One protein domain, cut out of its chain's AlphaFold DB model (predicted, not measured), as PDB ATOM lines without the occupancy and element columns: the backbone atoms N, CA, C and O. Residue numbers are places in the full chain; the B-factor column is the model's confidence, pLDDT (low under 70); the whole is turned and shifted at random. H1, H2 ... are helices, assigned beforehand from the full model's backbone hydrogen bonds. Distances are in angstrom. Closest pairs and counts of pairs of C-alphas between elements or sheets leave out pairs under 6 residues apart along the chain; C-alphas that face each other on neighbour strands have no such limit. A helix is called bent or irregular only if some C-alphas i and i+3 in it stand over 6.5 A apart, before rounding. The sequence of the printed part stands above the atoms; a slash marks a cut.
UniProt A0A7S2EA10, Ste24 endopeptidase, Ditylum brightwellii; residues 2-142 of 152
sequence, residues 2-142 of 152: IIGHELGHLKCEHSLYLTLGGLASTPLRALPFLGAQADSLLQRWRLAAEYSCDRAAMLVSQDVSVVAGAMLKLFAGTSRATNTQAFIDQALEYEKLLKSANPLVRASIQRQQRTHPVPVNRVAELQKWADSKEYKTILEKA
ATOM      1  N   ILE A   2      39.628  98.222  28.477       96.56
ATOM      2  CA  ILE A   2      38.625  98.734  29.442       96.56
ATOM      3  C   ILE A   2      39.126  99.945  30.241       96.56
ATOM      4  O   ILE A   2      38.463 100.967  30.258       96.56
ATOM      5  N   ILE A   3      40.337  99.893  30.803       97.38
ATOM      6  CA  ILE A   3      40.899 101.050  31.524       97.38
ATOM      7  C   ILE A   3      40.996 102.285  30.613       97.38
ATOM      8  O   ILE A   3      40.629 103.376  31.024       97.38
ATOM      9  N   GLY A   4      41.422 102.119  29.357       97.62
ATOM     10  CA  GLY A   4      41.455 103.217  28.385       97.62
ATOM     11  C   GLY A   4      40.067 103.787  28.071       97.62
ATOM     12  O   GLY A   4      39.938 104.992  27.886       97.62
ATOM     13  N   HIS A   5      39.029 102.945  28.073       97.62
ATOM     14  CA  HIS A   5      37.637 103.372  27.933       97.62
ATOM     15  C   HIS A   5      37.200 104.243  29.122       97.62
ATOM     16  O   HIS A   5      36.732 105.362  28.926       97.62
ATOM     17  N   GLU A   6      37.438 103.781  30.353       97.44
ATOM     18  CA  GLU A   6      37.097 104.537  31.568       97.44
ATOM     19  C   GLU A   6      37.890 105.848  31.681       97.44
ATOM     20  O   GLU A   6      37.340 106.894  32.028       97.44
ATOM     21  N   LEU A   7      39.174 105.838  31.304       97.75
ATOM     22  CA  LEU A   7      39.978 107.059  31.204       97.75
ATOM     23  C   LEU A   7      39.417 108.031  30.156       97.75
ATOM     24  O   LEU A   7      39.529 109.241  30.337       97.75
ATOM     25  N   GLY A   8      38.774 107.534  29.098       97.56
ATOM     26  CA  GLY A   8      38.033 108.355  28.142       97.56
ATOM     27  C   GLY A   8      36.866 109.103  28.791       97.56
ATOM     28  O   GLY A   8      36.700 110.299  28.548       97.56
ATOM     29  N   HIS A   9      36.113 108.450  29.684       97.50
ATOM     30  CA  HIS A   9      35.056 109.118  30.450       97.50
ATOM     31  C   HIS A   9      35.598 110.239  31.332       97.50
ATOM     32  O   HIS A   9      34.981 111.305  31.401       97.50
ATOM     33  N   LEU A  10      36.750 110.015  31.969       97.38
ATOM     34  CA  LEU A  10      37.411 111.027  32.787       97.38
ATOM     35  C   LEU A  10      37.948 112.177  31.930       97.38
ATOM     36  O   LEU A  10      37.665 113.335  32.218       97.38
ATOM     37  N   LYS A  11      38.672 111.873  30.848       97.31
ATOM     38  CA  LYS A  11      39.310 112.880  29.991       97.31
ATOM     39  C   LYS A  11      38.303 113.797  29.301       97.31
ATOM     40  O   LYS A  11      38.602 114.969  29.095       97.31
ATOM     41  N   CYS A  12      37.140 113.268  28.931       97.25
ATOM     42  CA  CYS A  12      36.063 114.032  28.308       97.25
ATOM     43  C   CYS A  12      35.032 114.569  29.317       97.25
ATOM     44  O   CYS A  12      34.013 115.115  28.899       97.25
ATOM     45  N   GLU A  13      35.264 114.380  30.623       97.62
ATOM     46  CA  GLU A  13      34.402 114.848  31.718       97.62
ATOM     47  C   GLU A  13      32.921 114.463  31.546       97.62
ATOM     48  O   GLU A  13      32.005 115.183  31.953       97.62
ATOM     49  N   HIS A  14      32.656 113.297  30.943       96.44
ATOM     50  CA  HIS A  14      31.301 112.896  30.563       96.44
ATOM     51  C   HIS A  14      30.346 112.896  31.765       96.44
ATOM     52  O   HIS A  14      29.223 113.391  31.662       96.44
ATOM     53  N   SER A  15      30.789 112.393  32.922       94.81
ATOM     54  CA  SER A  15      29.980 112.352  34.147       94.81
ATOM     55  C   SER A  15      29.585 113.744  34.643       94.81
ATOM     56  O   SER A  15      28.446 113.929  35.076       94.81
ATOM     57  N   LEU A  16      30.482 114.733  34.547       96.88
ATOM     58  CA  LEU A  16      30.201 116.113  34.943       96.88
ATOM     59  C   LEU A  16      29.111 116.703  34.046       96.88
ATOM     60  O   LEU A  16      28.063 117.133  34.530       96.88
ATOM     61  N   TYR A  17      29.318 116.650  32.731       96.00
ATOM     62  CA  TYR A  17      28.394 117.225  31.761       96.00
ATOM     63  C   TYR A  17      27.019 116.552  31.762       96.00
ATOM     64  O   TYR A  17      25.994 117.233  31.703       96.00
ATOM     65  N   LEU A  18      26.969 115.225  31.893       94.75
ATOM     66  CA  LEU A  18      25.710 114.485  31.988       94.75
ATOM     67  C   LEU A  18      24.957 114.775  33.290       94.75
ATOM     68  O   LEU A  18      23.723 114.774  33.289       94.75
ATOM     69  N   THR A  19      25.674 115.038  34.386       95.62
ATOM     70  CA  THR A  19      25.068 115.456  35.658       95.62
ATOM     71  C   THR A  19      24.476 116.855  35.533       95.62
ATOM     72  O   THR A  19      23.302 117.047  35.847       95.62
ATOM     73  N   LEU A  20      25.239 117.813  34.995       96.25
ATOM     74  CA  LEU A  20      24.763 119.177  34.753       96.25
ATOM     75  C   LEU A  20      23.566 119.203  33.797       96.25
ATOM     76  O   LEU A  20      22.564 119.852  34.086       96.25
ATOM     77  N   GLY A  21      23.624 118.442  32.703       94.25
ATOM     78  CA  GLY A  21      22.506 118.289  31.775       94.25
ATOM     79  C   GLY A  21      21.271 117.681  32.447       94.25
ATOM     80  O   GLY A  21      20.155 118.150  32.232       94.25
ATOM     81  N   GLY A  22      21.463 116.689  33.321       93.81
ATOM     82  CA  GLY A  22      20.396 116.108  34.136       93.81
ATOM     83  C   GLY A  22      19.732 117.133  35.059       93.81
ATOM     84  O   GLY A  22      18.505 117.252  35.059       93.81
ATOM     85  N   LEU A  23      20.524 117.920  35.790       94.69
ATOM     86  CA  LEU A  23      20.018 118.992  36.652       94.69
ATOM     87  C   LEU A  23      19.265 120.050  35.837       94.69
ATOM     88  O   LEU A  23      18.119 120.359  36.157       94.69
ATOM     89  N   ALA A  24      19.844 120.512  34.727       92.00
ATOM     90  CA  ALA A  24      19.218 121.478  33.825       92.00
ATOM     91  C   ALA A  24      17.905 120.964  33.204       92.00
ATOM     92  O   ALA A  24      16.982 121.742  32.973       92.00
ATOM     93  N   SER A  25      17.786 119.651  32.970       91.62
ATOM     94  CA  SER A  25      16.560 119.034  32.442       91.62
ATOM     95  C   SER A  25      15.445 118.860  33.478       91.62
ATOM     96  O   SER A  25      14.291 118.674  33.101       91.62
ATOM     97  N   THR A  26      15.755 118.941  34.775       91.44
ATOM     98  CA  THR A  26      14.797 118.693  35.867       91.44
ATOM     99  C   THR A  26      13.513 119.530  35.765       91.44
ATOM    100  O   THR A  26      12.439 118.926  35.793       91.44
ATOM    101  N   PRO A  27      13.555 120.867  35.578       91.56
ATOM    102  CA  PRO A  27      12.330 121.659  35.427       91.56
ATOM    103  C   PRO A  27      11.517 121.286  34.177       91.56
ATOM    104  O   PRO A  27      10.298 121.437  34.169       91.56
ATOM    105  N   LEU A  28      12.163 120.759  33.131       90.31
ATOM    106  CA  LEU A  28      11.499 120.386  31.879       90.31
ATOM    107  C   LEU A  28      10.674 119.102  32.011       90.31
ATOM    108  O   LEU A  28       9.723 118.919  31.256       90.31
ATOM    109  N   ARG A  29      10.991 118.224  32.972       86.75
ATOM    110  CA  ARG A  29      10.283 116.943  33.166       86.75
ATOM    111  C   ARG A  29       8.821 117.104  33.574       86.75
ATOM    112  O   ARG A  29       8.021 116.220  33.293       86.75
ATOM    113  N   ALA A  30       8.471 118.226  34.202       88.12
ATOM    114  CA  ALA A  30       7.091 118.546  34.560       88.12
ATOM    115  C   ALA A  30       6.248 118.999  33.352       88.12
ATOM    116  O   ALA A  30       5.021 119.048  33.444       88.12
ATOM    117  N   LEU A  31       6.884 119.337  32.225       90.19
ATOM    118  CA  LEU A  31       6.206 119.824  31.031       90.19
ATOM    119  C   LEU A  31       5.898 118.661  30.071       90.19
ATOM    120  O   LEU A  31       6.814 117.917  29.688       90.19
ATOM    121  N   PRO A  32       4.637 118.508  29.621       84.88
ATOM    122  CA  PRO A  32       4.281 117.490  28.642       84.88
ATOM    123  C   PRO A  32       5.062 117.711  27.343       84.88
ATOM    124  O   PRO A  32       5.336 118.847  26.956       84.88
ATOM    125  N   PHE A  33       5.428 116.615  26.672       84.25
ATOM    126  CA  PHE A  33       6.276 116.572  25.471       84.25
ATOM    127  C   PHE A  33       7.735 117.025  25.686       84.25
ATOM    128  O   PHE A  33       8.647 116.280  25.329       84.25
ATOM    129  N   LEU A  34       7.985 118.177  26.314       87.44
ATOM    130  CA  LEU A  34       9.334 118.722  26.515       87.44
ATOM    131  C   LEU A  34      10.195 117.870  27.454       87.44
ATOM    132  O   LEU A  34      11.374 117.668  27.162       87.44
ATOM    133  N   GLY A  35       9.614 117.306  28.519       87.31
ATOM    134  CA  GLY A  35      10.330 116.399  29.418       87.31
ATOM    135  C   GLY A  35      10.891 115.176  28.686       87.31
ATOM    136  O   GLY A  35      12.085 114.891  28.757       87.31
ATOM    137  N   ALA A  36      10.052 114.520  27.880       85.56
ATOM    138  CA  ALA A  36      10.450 113.348  27.101       85.56
ATOM    139  C   ALA A  36      11.520 113.675  26.041       85.56
ATOM    140  O   ALA A  36      12.405 112.857  25.780       85.56
ATOM    141  N   GLN A  37      11.468 114.868  25.435       88.25
ATOM    142  CA  GLN A  37      12.496 115.318  24.492       88.25
ATOM    143  C   GLN A  37      13.837 115.583  25.188       88.25
ATOM    144  O   GLN A  37      14.879 115.184  24.666       88.25
ATOM    145  N   ALA A  38      13.816 116.207  26.369       89.75
ATOM    146  CA  ALA A  38      15.017 116.476  27.154       89.75
ATOM    147  C   ALA A  38      15.706 115.175  27.596       89.75
ATOM    148  O   ALA A  38      16.904 115.005  27.364       89.75
ATOM    149  N   ASP A  39      14.947 114.220  28.142       87.44
ATOM    150  CA  ASP A  39      15.489 112.920  28.550       87.44
ATOM    151  C   ASP A  39      16.012 112.120  27.341       87.44
ATOM    152  O   ASP A  39      17.086 111.520  27.409       87.44
ATOM    153  N   SER A  40      15.320 112.168  26.196       87.69
ATOM    154  CA  SER A  40      15.778 111.547  24.943       87.69
ATOM    155  C   SER A  40      17.089 112.152  24.430       87.69
ATOM    156  O   SER A  40      17.991 111.427  24.002       87.69
ATOM    157  N   LEU A  41      17.235 113.480  24.477       89.88
ATOM    158  CA  LEU A  41      18.472 114.158  24.090       89.88
ATOM    159  C   LEU A  41      19.630 113.776  25.019       89.88
ATOM    160  O   LEU A  41      20.700 113.420  24.526       89.88
ATOM    161  N   LEU A  42      19.404 113.790  26.336       91.50
ATOM    162  CA  LEU A  42      20.404 113.352  27.311       91.50
ATOM    163  C   LEU A  42      20.797 111.897  27.082       91.50
ATOM    164  O   LEU A  42      21.982 111.578  27.118       91.50
ATOM    165  N   GLN A  43      19.837 111.019  26.789       89.25
ATOM    166  CA  GLN A  43      20.136 109.623  26.501       89.25
ATOM    167  C   GLN A  43      20.974 109.470  25.231       89.25
ATOM    168  O   GLN A  43      21.955 108.731  25.232       89.25
ATOM    169  N   ARG A  44      20.654 110.203  24.159       88.88
ATOM    170  CA  ARG A  44      21.485 110.213  22.945       88.88
ATOM    171  C   ARG A  44      22.895 110.720  23.222       88.88
ATOM    172  O   ARG A  44      23.839 110.174  22.662       88.88
ATOM    173  N   TRP A  45      23.045 111.711  24.097       92.75
ATOM    174  CA  TRP A  45      24.361 112.193  24.497       92.75
ATOM    175  C   TRP A  45      25.138 111.149  25.307       92.75
ATOM    176  O   TRP A  45      26.297 110.898  24.988       92.75
ATOM    177  N   ARG A  46      24.501 110.459  26.268       91.38
ATOM    178  CA  ARG A  46      25.123 109.326  26.986       91.38
ATOM    179  C   ARG A  46      25.636 108.266  26.018       91.38
ATOM    180  O   ARG A  46      26.776 107.845  26.120       91.38
ATOM    181  N   LEU A  47      24.813 107.880  25.044       89.12
ATOM    182  CA  LEU A  47      25.197 106.892  24.035       89.12
ATOM    183  C   LEU A  47      26.332 107.392  23.129       89.12
ATOM    184  O   LEU A  47      27.169 106.599  22.712       89.12
ATOM    185  N   ALA A  48      26.374 108.692  22.824       91.81
ATOM    186  CA  ALA A  48      27.443 109.284  22.027       91.81
ATOM    187  C   ALA A  48      28.786 109.353  22.778       91.81
ATOM    188  O   ALA A  48      29.832 109.187  22.154       91.81
ATOM    189  N   ALA A  49      28.755 109.552  24.099       95.38
ATOM    190  CA  ALA A  49      29.941 109.583  24.959       95.38
ATOM    191  C   ALA A  49      30.741 108.268  24.913       95.38
ATOM    192  O   ALA A  49      31.963 108.262  25.023       95.38
ATOM    193  N   GLU A  50      30.072 107.144  24.675       94.88
ATOM    194  CA  GLU A  50      30.726 105.840  24.545       94.88
ATOM    195  C   GLU A  50      31.688 105.781  23.349       94.88
ATOM    196  O   GLU A  50      32.711 105.108  23.430       94.88
ATOM    197  N   TYR A  51      31.413 106.514  22.259       95.62
ATOM    198  CA  TYR A  51      32.294 106.527  21.088       95.62
ATOM    199  C   TYR A  51      33.620 107.238  21.372       95.62
ATOM    200  O   TYR A  51      34.660 106.782  20.905       95.62
ATOM    201  N   SER A  52      33.627 108.336  22.134       96.31
ATOM    202  CA  SER A  52      34.882 108.980  22.555       96.31
ATOM    203  C   SER A  52      35.681 108.066  23.485       96.31
ATOM    204  O   SER A  52      36.897 107.950  23.326       96.31
ATOM    205  N   CYS A  53      35.009 107.351  24.385       97.25
ATOM    206  CA  CYS A  53      35.647 106.366  25.256       97.25
ATOM    207  C   CYS A  53      36.215 105.168  24.477       97.25
ATOM    208  O   CYS A  53      37.330 104.729  24.747       97.25
ATOM    209  N   ASP A  54      35.516 104.671  23.457       97.25
ATOM    210  CA  ASP A  54      36.024 103.606  22.584       97.25
ATOM    211  C   ASP A  54      37.261 104.036  21.799       97.25
ATOM    212  O   ASP A  54      38.218 103.270  21.684       97.25
ATOM    213  N   ARG A  55      37.295 105.285  21.323       97.38
ATOM    214  CA  ARG A  55      38.496 105.854  20.696       97.38
ATOM    215  C   ARG A  55      39.661 105.929  21.678       97.38
ATOM    216  O   ARG A  55      40.775 105.581  21.299       97.38
ATOM    217  N   ALA A  56      39.415 106.318  22.931       97.75
ATOM    218  CA  ALA A  56      40.435 106.313  23.981       97.75
ATOM    219  C   ALA A  56      40.951 104.892  24.270       97.75
ATOM    220  O   ALA A  56      42.160 104.665  24.324       97.75
ATOM    221  N   ALA A  57      40.058 103.903  24.351       97.81
ATOM    222  CA  ALA A  57      40.438 102.498  24.472       97.81
ATOM    223  C   ALA A  57      41.318 102.030  23.301       97.81
ATOM    224  O   ALA A  57      42.260 101.261  23.512       97.81
ATOM    225  N   MET A  58      41.028 102.505  22.089       97.00
ATOM    226  CA  MET A  58      41.777 102.188  20.874       97.00
ATOM    227  C   MET A  58      43.146 102.875  20.824       97.00
ATOM    228  O   MET A  58      44.120 102.251  20.429       97.00
ATOM    229  N   LEU A  59      43.271 104.111  21.312       96.75
ATOM    230  CA  LEU A  59      44.575 104.773  21.460       96.75
ATOM    231  C   LEU A  59      45.505 104.010  22.415       96.75
ATOM    232  O   LEU A  59      46.695 103.897  22.149       96.75
ATOM    233  N   VAL A  60      44.953 103.444  23.494       96.06
ATOM    234  CA  VAL A  60      45.726 102.673  24.483       96.06
ATOM    235  C   VAL A  60      46.077 101.269  23.990       96.06
ATOM    236  O   VAL A  60      47.144 100.760  24.305       96.06
ATOM    237  N   SER A  61      45.162 100.598  23.287       96.50
ATOM    238  CA  SER A  61      45.361  99.196  22.880       96.50
ATOM    239  C   SER A  61      45.929  99.017  21.478       96.50
ATOM    240  O   SER A  61      46.503  97.969  21.217       96.50
ATOM    241  N   GLN A  62      45.741 100.003  20.599       96.50
ATOM    242  CA  GLN A  62      46.176 100.020  19.198       96.50
ATOM    243  C   GLN A  62      45.755  98.794  18.368       96.50
ATOM    244  O   GLN A  62      46.314  98.521  17.313       96.50
ATOM    245  N   ASP A  63      44.733  98.069  18.828       96.75
ATOM    246  CA  ASP A  63      44.196  96.887  18.167       96.75
ATOM    247  C   ASP A  63      42.676  96.831  18.359       96.75
ATOM    248  O   ASP A  63      42.152  96.716  19.476       96.75
ATOM    249  N   VAL A  64      41.955  96.890  17.238       96.81
ATOM    250  CA  VAL A  64      40.491  96.797  17.199       96.81
ATOM    251  C   VAL A  64      40.010  95.479  17.805       96.81
ATOM    252  O   VAL A  64      39.024  95.477  18.541       96.81
ATOM    253  N   SER A  65      40.719  94.373  17.573       97.00
ATOM    254  CA  SER A  65      40.369  93.045  18.089       97.00
ATOM    255  C   SER A  65      40.400  93.008  19.614       97.00
ATOM    256  O   SER A  65      39.556  92.367  20.242       97.00
ATOM    257  N   VAL A  66      41.318  93.742  20.244       97.50
ATOM    258  CA  VAL A  66      41.401  93.815  21.708       97.50
ATOM    259  C   VAL A  66      40.189  94.552  22.281       97.50
ATOM    260  O   VAL A  66      39.564  94.067  23.229       97.50
ATOM    261  N   VAL A  67      39.817  95.699  21.708       97.38
ATOM    262  CA  VAL A  67      38.658  96.480  22.176       97.38
ATOM    263  C   VAL A  67      37.346  95.750  21.873       97.38
ATOM    264  O   VAL A  67      36.526  95.567  22.776       97.38
ATOM    265  N   ALA A  68      37.163  95.265  20.642       96.81
ATOM    266  CA  ALA A  68      35.979  94.518  20.225       96.81
ATOM    267  C   ALA A  68      35.831  93.204  21.006       96.81
ATOM    268  O   ALA A  68      34.729  92.842  21.408       96.81
ATOM    269  N   GLY A  69      36.933  92.506  21.285       96.19
ATOM    270  CA  GLY A  69      36.935  91.284  22.083       96.19
ATOM    271  C   GLY A  69      36.604  91.526  23.555       96.19
ATOM    272  O   GLY A  69      35.882  90.726  24.150       96.19
ATOM    273  N   ALA A  70      37.088  92.623  24.145       95.06
ATOM    274  CA  ALA A  70      36.704  93.018  25.500       95.06
ATOM    275  C   ALA A  70      35.208  93.358  25.569       95.06
ATOM    276  O   ALA A  70      34.500  92.861  26.445       95.06
ATOM    277  N   MET A  71      34.714  94.125  24.594       94.62
ATOM    278  CA  MET A  71      33.298  94.450  24.459       94.62
ATOM    279  C   MET A  71      32.452  93.178  24.318       94.62
ATOM    280  O   MET A  71      31.521  92.970  25.091       94.62
ATOM    281  N   LEU A  72      32.815  92.277  23.403       94.56
ATOM    282  CA  LEU A  72      32.110  91.013  23.189       94.56
ATOM    283  C   LEU A  72      32.005  90.195  24.477       94.56
ATOM    284  O   LEU A  72      30.925  89.710  24.792       94.56
ATOM    285  N   LYS A  73      33.089  90.078  25.249       93.56
ATOM    286  CA  LYS A  73      33.081  89.339  26.520       93.56
ATOM    287  C   LYS A  73      32.199  89.993  27.587       93.56
ATOM    288  O   LYS A  73      31.573  89.273  28.358       93.56
ATOM    289  N   LEU A  74      32.112  91.325  27.625       91.00
ATOM    290  CA  LEU A  74      31.210  92.034  28.540       91.00
ATOM    291  C   LEU A  74      29.733  91.817  28.182       91.00
ATOM    292  O   LEU A  74      28.909  91.656  29.076       91.00
ATOM    293  N   PHE A  75      29.400  91.776  26.889       87.62
ATOM    294  CA  PHE A  75      28.015  91.601  26.436       87.62
ATOM    295  C   PHE A  75      27.565  90.136  26.378       87.62
ATOM    296  O   PHE A  75      26.445  89.821  26.771       87.62
ATOM    297  N   ALA A  76      28.410  89.238  25.870       89.06
ATOM    298  CA  ALA A  76      28.092  87.821  25.680       89.06
ATOM    299  C   ALA A  76      28.435  86.951  26.904       89.06
ATOM    300  O   ALA A  76      28.034  85.786  26.959       89.06
ATOM    301  N   GLY A  77      29.166  87.509  27.873       88.94
ATOM    302  CA  GLY A  77      29.747  86.772  28.987       88.94
ATOM    303  C   GLY A  77      31.025  86.021  28.599       88.94
ATOM    304  O   GLY A  77      31.409  85.930  27.433       88.94
ATOM    305  N   THR A  78      31.699  85.468  29.605       89.31
ATOM    306  CA  THR A  78      32.989  84.768  29.454       89.31
ATOM    307  C   THR A  78      32.869  83.245  29.464       89.31
ATOM    308  O   THR A  78      33.840  82.553  29.179       89.31
ATOM    309  N   SER A  79      31.688  82.706  29.776       85.50
ATOM    310  CA  SER A  79      31.455  81.262  29.910       85.50
ATOM    311  C   SER A  79      31.327  80.520  28.577       85.50
ATOM    312  O   SER A  79      31.281  79.292  28.560       85.50
ATOM    313  N   ARG A  80      31.246  81.246  27.456       84.50
ATOM    314  CA  ARG A  80      31.097  80.690  26.107       84.50
ATOM    315  C   ARG A  80      32.322  81.020  25.269       84.50
ATOM    316  O   ARG A  80      32.927  82.076  25.436       84.50
ATOM    317  N   ALA A  81      32.649  80.143  24.323       87.56
ATOM    318  CA  ALA A  81      33.640  80.457  23.305       87.56
ATOM    319  C   ALA A  81      33.146  81.646  22.465       87.56
ATOM    320  O   ALA A  81      32.069  81.596  21.870       87.56
ATOM    321  N   THR A  82      33.925  82.724  22.442       91.94
ATOM    322  CA  THR A  82      33.625  83.940  21.679       91.94
ATOM    323  C   THR A  82      34.521  84.025  20.450       91.94
ATOM    324  O   THR A  82      35.724  83.801  20.569       91.94
ATOM    325  N   ASN A  83      33.971  84.425  19.302       95.06
ATOM    326  CA  ASN A  83      34.749  84.733  18.103       95.06
ATOM    327  C   ASN A  83      34.710  86.242  17.836       95.06
ATOM    328  O   ASN A  83      33.693  86.782  17.403       95.06
ATOM    329  N   THR A  84      35.821  86.920  18.123       96.00
ATOM    330  CA  THR A  84      35.933  88.373  17.959       96.00
ATOM    331  C   THR A  84      35.895  88.798  16.496       96.00
ATOM    332  O   THR A  84      35.248  89.795  16.194       96.00
ATOM    333  N   GLN A  85      36.516  88.041  15.589       96.25
ATOM    334  CA  GLN A  85      36.515  88.389  14.169       96.25
ATOM    335  C   GLN A  85      35.099  88.323  13.592       96.25
ATOM    336  O   GLN A  85      34.636  89.291  13.003       96.25
ATOM    337  N   ALA A  86      34.365  87.244  13.877       95.50
ATOM    338  CA  ALA A  86      32.973  87.114  13.446       95.50
ATOM    339  C   ALA A  86      32.085  88.246  13.993       95.50
ATOM    340  O   ALA A  86      31.162  88.695  13.321       95.50
ATOM    341  N   PHE A  87      32.370  88.731  15.204       95.31
ATOM    342  CA  PHE A  87      31.662  89.870  15.782       95.31
ATOM    343  C   PHE A  87      31.983  91.195  15.071       95.31
ATOM    344  O   PHE A  87      31.078  92.004  14.864       95.31
ATOM    345  N   ILE A  88      33.238  91.411  14.662       96.56
ATOM    346  CA  ILE A  88      33.634  92.567  13.842       96.56
ATOM    347  C   ILE A  88      32.962  92.494  12.466       96.56
ATOM    348  O   ILE A  88      32.350  93.470  12.031       96.56
ATOM    349  N   ASP A  89      32.996  91.333  11.815       96.50
ATOM    350  CA  ASP A  89      32.375  91.132  10.503       96.50
ATOM    351  C   ASP A  89      30.858  91.383  10.572       96.50
ATOM    352  O   ASP A  89      30.303  92.132   9.765       96.50
ATOM    353  N   GLN A  90      30.199  90.851  11.610       95.25
ATOM    354  CA  GLN A  90      28.783  91.097  11.884       95.25
ATOM    355  C   GLN A  90      28.491  92.587  12.102       95.25
ATOM    356  O   GLN A  90      27.455  93.081  11.654       95.25
ATOM    357  N   ALA A  91      29.367  93.312  12.797       94.94
ATOM    358  CA  ALA A  91      29.199  94.740  13.038       94.94
ATOM    359  C   ALA A  91      29.207  95.550  11.732       94.94
ATOM    360  O   ALA A  91      28.330  96.394  11.520       94.94
ATOM    361  N   LEU A  92      30.149  95.251  10.835       94.69
ATOM    362  CA  LEU A  92      30.259  95.899   9.527       94.69
ATOM    363  C   LEU A  92      29.085  95.538   8.607       94.69
ATOM    364  O   LEU A  92      28.529  96.408   7.929       94.69
ATOM    365  N   GLU A  93      28.664  94.272   8.607       94.38
ATOM    366  CA  GLU A  93      27.495  93.825   7.849       94.38
ATOM    367  C   GLU A  93      26.211  94.497   8.350       94.38
ATOM    368  O   GLU A  93      25.448  95.053   7.554       94.38
ATOM    369  N   TYR A  94      26.000  94.520   9.669       91.75
ATOM    370  CA  TYR A  94      24.858  95.186  10.290       91.75
ATOM    371  C   TYR A  94      24.785  96.664   9.891       91.75
ATOM    372  O   TYR A  94      23.716  97.161   9.538       91.75
ATOM    373  N   GLU A  95      25.917  97.369   9.892       91.50
ATOM    374  CA  GLU A  95      25.966  98.771   9.485       91.50
ATOM    375  C   GLU A  95      25.590  98.963   8.006       91.50
ATOM    376  O   GLU A  95      24.825  99.872   7.660       91.50
ATOM    377  N   LYS A  96      26.090  98.091   7.123       91.94
ATOM    378  CA  LYS A  96      25.758  98.104   5.692       91.94
ATOM    379  C   LYS A  96      24.262  97.877   5.467       91.94
ATOM    380  O   LYS A  96      23.646  98.628   4.710       91.94
ATOM    381  N   LEU A  97      23.676  96.896   6.154       91.38
ATOM    382  CA  LEU A  97      22.239  96.614   6.105       91.38
ATOM    383  C   LEU A  97      21.414  97.780   6.661       91.38
ATOM    384  O   LEU A  97      20.383  98.142   6.101       91.38
ATOM    385  N   LEU A  98      21.878  98.423   7.734       89.12
ATOM    386  CA  LEU A  98      21.184  99.565   8.323       89.12
ATOM    387  C   LEU A  98      21.173 100.786   7.389       89.12
ATOM    388  O   LEU A  98      20.207 101.549   7.401       89.12
ATOM    389  N   LYS A  99      22.216 100.976   6.568       88.38
ATOM    390  CA  LYS A  99      22.266 102.043   5.553       88.38
ATOM    391  C   LYS A  99      21.267 101.827   4.417       88.38
ATOM    392  O   LYS A  99      20.689 102.808   3.953       88.38
ATOM    393  N   SER A 100      21.063 100.583   3.985       91.19
ATOM    394  CA  SER A 100      20.102 100.236   2.929       91.19
ATOM    395  C   SER A 100      18.670 100.041   3.442       91.19
ATOM    396  O   SER A 100      17.731 100.009   2.647       91.19
ATOM    397  N   ALA A 101      18.480  99.934   4.759       90.69
ATOM    398  CA  ALA A 101      17.168  99.777   5.369       90.69
ATOM    399  C   ALA A 101      16.262 101.004   5.164       90.69
ATOM    400  O   ALA A 101      16.700 102.160   5.179       90.69
ATOM    401  N   ASN A 102      14.956 100.744   5.062       94.00
ATOM    402  CA  ASN A 102      13.935 101.787   4.983       94.00
ATOM    403  C   ASN A 102      14.023 102.746   6.201       94.00
ATOM    404  O   ASN A 102      14.252 102.285   7.328       94.00
ATOM    405  N   PRO A 103      13.794 104.064   6.019       89.44
ATOM    406  CA  PRO A 103      13.788 105.049   7.103       89.44
ATOM    407  C   PRO A 103      12.954 104.669   8.336       89.44
ATOM    408  O   PRO A 103      13.374 104.954   9.454       89.44
ATOM    409  N   LEU A 104      11.816 103.985   8.169       88.81
ATOM    410  CA  LEU A 104      10.975 103.523   9.280       88.81
ATOM    411  C   LEU A 104      11.682 102.478  10.151       88.81
ATOM    412  O   LEU A 104      11.594 102.540  11.378       88.81
ATOM    413  N   VAL A 105      12.427 101.556   9.535       87.31
ATOM    414  CA  VAL A 105      13.229 100.545  10.246       87.31
ATOM    415  C   VAL A 105      14.357 101.229  11.012       87.31
ATOM    416  O   VAL A 105      14.525 100.998  12.209       87.31
ATOM    417  N   ARG A 106      15.076 102.148  10.359       84.38
ATOM    418  CA  ARG A 106      16.151 102.930  10.989       84.38
ATOM    419  C   ARG A 106      15.635 103.745  12.178       84.38
ATOM    420  O   ARG A 106      16.229 103.704  13.253       84.38
ATOM    421  N   ALA A 107      14.502 104.425  12.010       81.50
ATOM    422  CA  ALA A 107      13.860 105.206  13.062       81.50
ATOM    423  C   ALA A 107      13.321 104.330  14.201       81.50
ATOM    424  O   ALA A 107      13.270 104.777  15.344       81.50
ATOM    425  N   SER A 108      12.894 103.097  13.918       83.06
ATOM    426  CA  SER A 108      12.488 102.133  14.948       83.06
ATOM    427  C   SER A 108      13.681 101.725  15.817       83.06
ATOM    428  O   SER A 108      13.631 101.855  17.037       83.06
ATOM    429  N   ILE A 109      14.797 101.344  15.188       81.12
ATOM    430  CA  ILE A 109      16.031 100.948  15.881       81.12
ATOM    431  C   ILE A 109      16.589 102.105  16.723       81.12
ATOM    432  O   ILE A 109      16.971 101.899  17.871       81.12
ATOM    433  N   GLN A 110      16.598 103.330  16.184       75.44
ATOM    434  CA  GLN A 110      17.075 104.524  16.897       75.44
ATOM    435  C   GLN A 110      16.203 104.914  18.098       75.44
ATOM    436  O   GLN A 110      16.718 105.477  19.060       75.44
ATOM    437  N   ARG A 111      14.893 104.640  18.049       71.44
ATOM    438  CA  ARG A 111      13.950 104.973  19.131       71.44
ATOM    439  C   ARG A 111      13.955 103.973  20.282       71.44
ATOM    440  O   ARG A 111      13.331 104.242  21.305       71.44
ATOM    441  N   GLN A 112      14.638 102.840  20.142       73.19
ATOM    442  CA  GLN A 112      14.779 101.903  21.247       73.19
ATOM    443  C   GLN A 112      15.586 102.565  22.364       73.19
ATOM    444  O   GLN A 112      16.755 102.903  22.187       73.19
ATOM    445  N   GLN A 113      14.948 102.750  23.519       60.62
ATOM    446  CA  GLN A 113      15.641 103.193  24.720       60.62
ATOM    447  C   GLN A 113      16.616 102.097  25.140       60.62
ATOM    448  O   GLN A 113      16.222 100.957  25.380       60.62
ATOM    449  N   ARG A 114      17.904 102.431  25.184       64.44
ATOM    450  CA  ARG A 114      18.967 101.511  25.586       64.44
ATOM    451  C   ARG A 114      19.884 102.226  26.553       64.44
ATOM    452  O   ARG A 114      20.229 103.378  26.304       64.44
ATOM    453  N   THR A 115      20.283 101.549  27.622       59.12
ATOM    454  CA  THR A 115      21.243 102.073  28.605       59.12
ATOM    455  C   THR A 115      22.656 102.178  28.032       59.12
ATOM    456  O   THR A 115      23.387 103.079  28.421       59.12
ATOM    457  N   HIS A 116      22.991 101.336  27.048       58.25
ATOM    458  CA  HIS A 116      24.237 101.384  26.279       58.25
ATOM    459  C   HIS A 116      23.967 101.254  24.772       58.25
ATOM    460  O   HIS A 116      22.927 100.711  24.374       58.25
ATOM    461  N   PRO A 117      24.877 101.731  23.904       66.44
ATOM    462  CA  PRO A 117      24.713 101.586  22.468       66.44
ATOM    463  C   PRO A 117      24.776 100.110  22.085       66.44
ATOM    464  O   PRO A 117      25.348  99.285  22.796       66.44
ATOM    465  N   VAL A 118      24.190  99.766  20.938       79.81
ATOM    466  CA  VAL A 118      24.277  98.392  20.433       79.81
ATOM    467  C   VAL A 118      25.753  98.052  20.215       79.81
ATOM    468  O   VAL A 118      26.416  98.818  19.512       79.81
ATOM    469  N   PRO A 119      26.264  96.926  20.744       84.44
ATOM    470  CA  PRO A 119      27.686  96.588  20.640       84.44
ATOM    471  C   PRO A 119      28.188  96.602  19.193       84.44
ATOM    472  O   PRO A 119      29.249  97.144  18.903       84.44
ATOM    473  N   VAL A 120      27.367  96.107  18.260       89.69
ATOM    474  CA  VAL A 120      27.679  96.102  16.822       89.69
ATOM    475  C   VAL A 120      27.888  97.506  16.243       89.69
ATOM    476  O   VAL A 120      28.790  97.702  15.439       89.69
ATOM    477  N   ASN A 121      27.133  98.518  16.683       90.12
ATOM    478  CA  ASN A 121      27.325  99.886  16.187       90.12
ATOM    479  C   ASN A 121      28.653 100.468  16.672       90.12
ATOM    480  O   ASN A 121      29.344 101.147  15.918       90.12
ATOM    481  N   ARG A 122      29.006 100.197  17.931       94.25
ATOM    482  CA  ARG A 122      30.257 100.674  18.526       94.25
ATOM    483  C   ARG A 122      31.463 100.070  17.827       94.25
ATOM    484  O   ARG A 122      32.380 100.804  17.484       94.25
ATOM    485  N   VAL A 123      31.432  98.768  17.545       95.94
ATOM    486  CA  VAL A 123      32.513  98.094  16.813       95.94
ATOM    487  C   VAL A 123      32.635  98.602  15.377       95.94
ATOM    488  O   VAL A 123      33.751  98.842  14.924       95.94
ATOM    489  N   ALA A 124      31.523  98.846  14.677       94.94
ATOM    490  CA  ALA A 124      31.572  99.419  13.332       94.94
ATOM    491  C   ALA A 124      32.203 100.827  13.326       94.94
ATOM    492  O   ALA A 124      33.086 101.111  12.517       94.94
ATOM    493  N   GLU A 125      31.807 101.707  14.252       94.88
ATOM    494  CA  GLU A 125      32.410 103.044  14.387       94.88
ATOM    495  C   GLU A 125      33.879 102.992  14.834       94.88
ATOM    496  O   GLU A 125      34.699 103.786  14.369       94.88
ATOM    497  N   LEU A 126      34.231 102.042  15.700       96.31
ATOM    498  CA  LEU A 126      35.605 101.797  16.128       96.31
ATOM    499  C   LEU A 126      36.498 101.392  14.949       96.31
ATOM    500  O   LEU A 126      37.590 101.940  14.809       96.31
ATOM    501  N   GLN A 127      36.031 100.478  14.091       96.25
ATOM    502  CA  GLN A 127      36.768 100.048  12.901       96.25
ATOM    503  C   GLN A 127      37.024 101.232  11.962       96.25
ATOM    504  O   GLN A 127      38.161 101.479  11.568       96.25
ATOM    505  N   LYS A 128      35.997 102.044  11.682       95.44
ATOM    506  CA  LYS A 128      36.168 103.263  10.873       95.44
ATOM    507  C   LYS A 128      37.174 104.232  11.475       95.44
ATOM    508  O   LYS A 128      37.923 104.872  10.743       95.44
ATOM    509  N   TRP A 129      37.165 104.382  12.800       96.62
ATOM    510  CA  TRP A 129      38.132 105.230  13.482       96.62
ATOM    511  C   TRP A 129      39.555 104.693  13.324       96.62
ATOM    512  O   TRP A 129      40.449 105.476  13.017       96.62
ATOM    513  N   ALA A 130      39.761 103.384  13.454       96.75
ATOM    514  CA  ALA A 130      41.065 102.763  13.229       96.75
ATOM    515  C   ALA A 130      41.589 102.980  11.803       96.75
ATOM    516  O   ALA A 130      42.775 103.246  11.606       96.75
ATOM    517  N   ASP A 131      40.697 102.960  10.814       96.62
ATOM    518  CA  ASP A 131      41.061 103.182   9.414       96.62
ATOM    519  C   ASP A 131      41.286 104.666   9.061       96.62
ATOM    520  O   ASP A 131      41.896 104.977   8.027       96.62
ATOM    521  N   SER A 132      40.831 105.583   9.923       97.62
ATOM    522  CA  SER A 132      40.856 107.031   9.698       97.62
ATOM    523  C   SER A 132      42.270 107.618   9.626       97.62
ATOM    524  O   SER A 132      43.229 107.108  10.212       97.62
ATOM    525  N   LYS A 133      42.410 108.736   8.902       97.50
ATOM    526  CA  LYS A 133      43.690 109.456   8.796       97.50
ATOM    527  C   LYS A 133      44.038 110.146  10.107       97.50
ATOM    528  O   LYS A 133      45.206 110.236  10.472       97.50
ATOM    529  N   GLU A 134      43.019 110.623  10.807       96.50
ATOM    530  CA  GLU A 134      43.118 111.314  12.081       96.50
ATOM    531  C   GLU A 134      43.749 110.401  13.133       96.50
ATOM    532  O   GLU A 134      44.686 110.817  13.811       96.50
ATOM    533  N   TYR A 135      43.298 109.145  13.221       97.12
ATOM    534  CA  TYR A 135      43.887 108.167  14.133       97.12
ATOM    535  C   TYR A 135      45.368 107.916  13.832       97.12
ATOM    536  O   TYR A 135      46.205 108.023  14.727       97.12
ATOM    537  N   LYS A 136      45.702 107.659  12.562       97.00
ATOM    538  CA  LYS A 136      47.087 107.425  12.119       97.00
ATOM    539  C   LYS A 136      47.991 108.618  12.433       97.00
ATOM    540  O   LYS A 136      49.057 108.443  13.007       97.00
ATOM    541  N   THR A 137      47.502 109.832  12.177       97.31
ATOM    542  CA  THR A 137      48.216 111.082  12.486       97.31
ATOM    543  C   THR A 137      48.493 111.230  13.987       97.31
ATOM    544  O   THR A 137      49.543 111.736  14.373       97.31
ATOM    545  N   ILE A 138      47.561 110.818  14.857       96.25
ATOM    546  CA  ILE A 138      47.768 110.864  16.313       96.25
ATOM    547  C   ILE A 138      48.892 109.908  16.727       96.25
ATOM    548  O   ILE A 138      49.757 110.308  17.503       96.25
ATOM    549  N   LEU A 139      48.907 108.681  16.195       95.69
ATOM    550  CA  LEU A 139      49.960 107.706  16.498       95.69
ATOM    551  C   LEU A 139      51.335 108.152  15.993       95.69
ATOM    552  O   LEU A 139      52.314 108.046  16.723       95.69
ATOM    553  N   GLU A 140      51.408 108.688  14.774       95.62
ATOM    554  CA  GLU A 140      52.657 109.208  14.201       95.62
ATOM    555  C   GLU A 140      53.250 110.328  15.063       95.62
ATOM    556  O   GLU A 140      54.450 110.338  15.328       95.62
ATOM    557  N   LYS A 141      52.409 111.249  15.548       94.75
ATOM    558  CA  LYS A 141      52.847 112.324  16.449       94.75
ATOM    559  C   LYS A 141      53.342 111.799  17.795       94.75
ATOM    560  O   LYS A 141      54.323 112.328  18.302       94.75
ATOM    561  N   ALA A 142      52.680 110.789  18.356       91.44
ATOM    562  CA  ALA A 142      53.101 110.170  19.613       91.44
ATOM    563  C   ALA A 142      54.460 109.461  19.467       91.44
ATOM    564  O   ALA A 142      55.341 109.636  20.301       91.44
TER     565      ALA A 142
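What this domain is: This is residues 2 to 142 of the 152 residues of the protein "Ste24 endopeptidase" of Ditylum brightwellii (UniProt A0A7S2EA10). A long helical hairpin, H2 and H3, reaches out from a cluster of shorter helices: H1, H4 and H7 pack on the later part of H3, and H5, about perpendicular to both H4 and H7, packs on H4 with its residues 84 to 88 and on residues 119 to 124 of H7. H6 lies off the later part of H5, and H8 ends the printed part near the end of H3. The printed part has 141 residues with eight named helices, H1 to H8, and no named strand: all helix. It is only just compact, close to loose, with a radius of gyration of the C-alphas of 17.0 A and spans of 47 by 38 by 35 A.

How they stand to each other: H1, residues 2 to 11, touches residues 49 to 61 of the hub H3, residues 34 to 61, at a steep tilt of 58 degrees; their closest C-alphas, Gly 4 and Ala 57, are 4.1 A apart. H2, residues 14 to 30, forms a hairpin with H3, at a shallow tilt of 9 degrees, opposite ways. H4, residues 64 to 76, and H7, residues 119 to 131, touch at a shallow tilt of 5 degrees, opposite ways; the closest C-alphas, Ala 68 and Val 123, are 6.0 A apart. H7 touches H3 too, closest at C-alphas 51 and 122, 6.7 A. H5, residues 84 to 100, touches H7 about perpendicular, at 86 degrees; C-alphas 91 and 120 are closest, 4.3 A. H6, residues 103 to 111, and H8, residues 133 to 142, touch no helix. Every O i to N i+4 pair is within hydrogen-bond range in H1 and H4 to H8, against 10 of 13 in H2 and 21 of 24 in H3.

Where its parts are: H1 begins at C-alpha 2 (38.625, 98.734, 29.442). H2, 25.2 A long, is irregular: C-alphas 24 and 27 are 7.1 A apart. H3 measures 41.1 A and H5 24.8 A. H8 ends at C-alpha 142 (53.101, 110.170, 19.613).

The domain as a whole: The C-alphas of Pro 32 and Glu 140 are farthest apart, 51.2 A. The printed part has no cut, and no link is long. Residues 113 to 117 are under pLDDT 70.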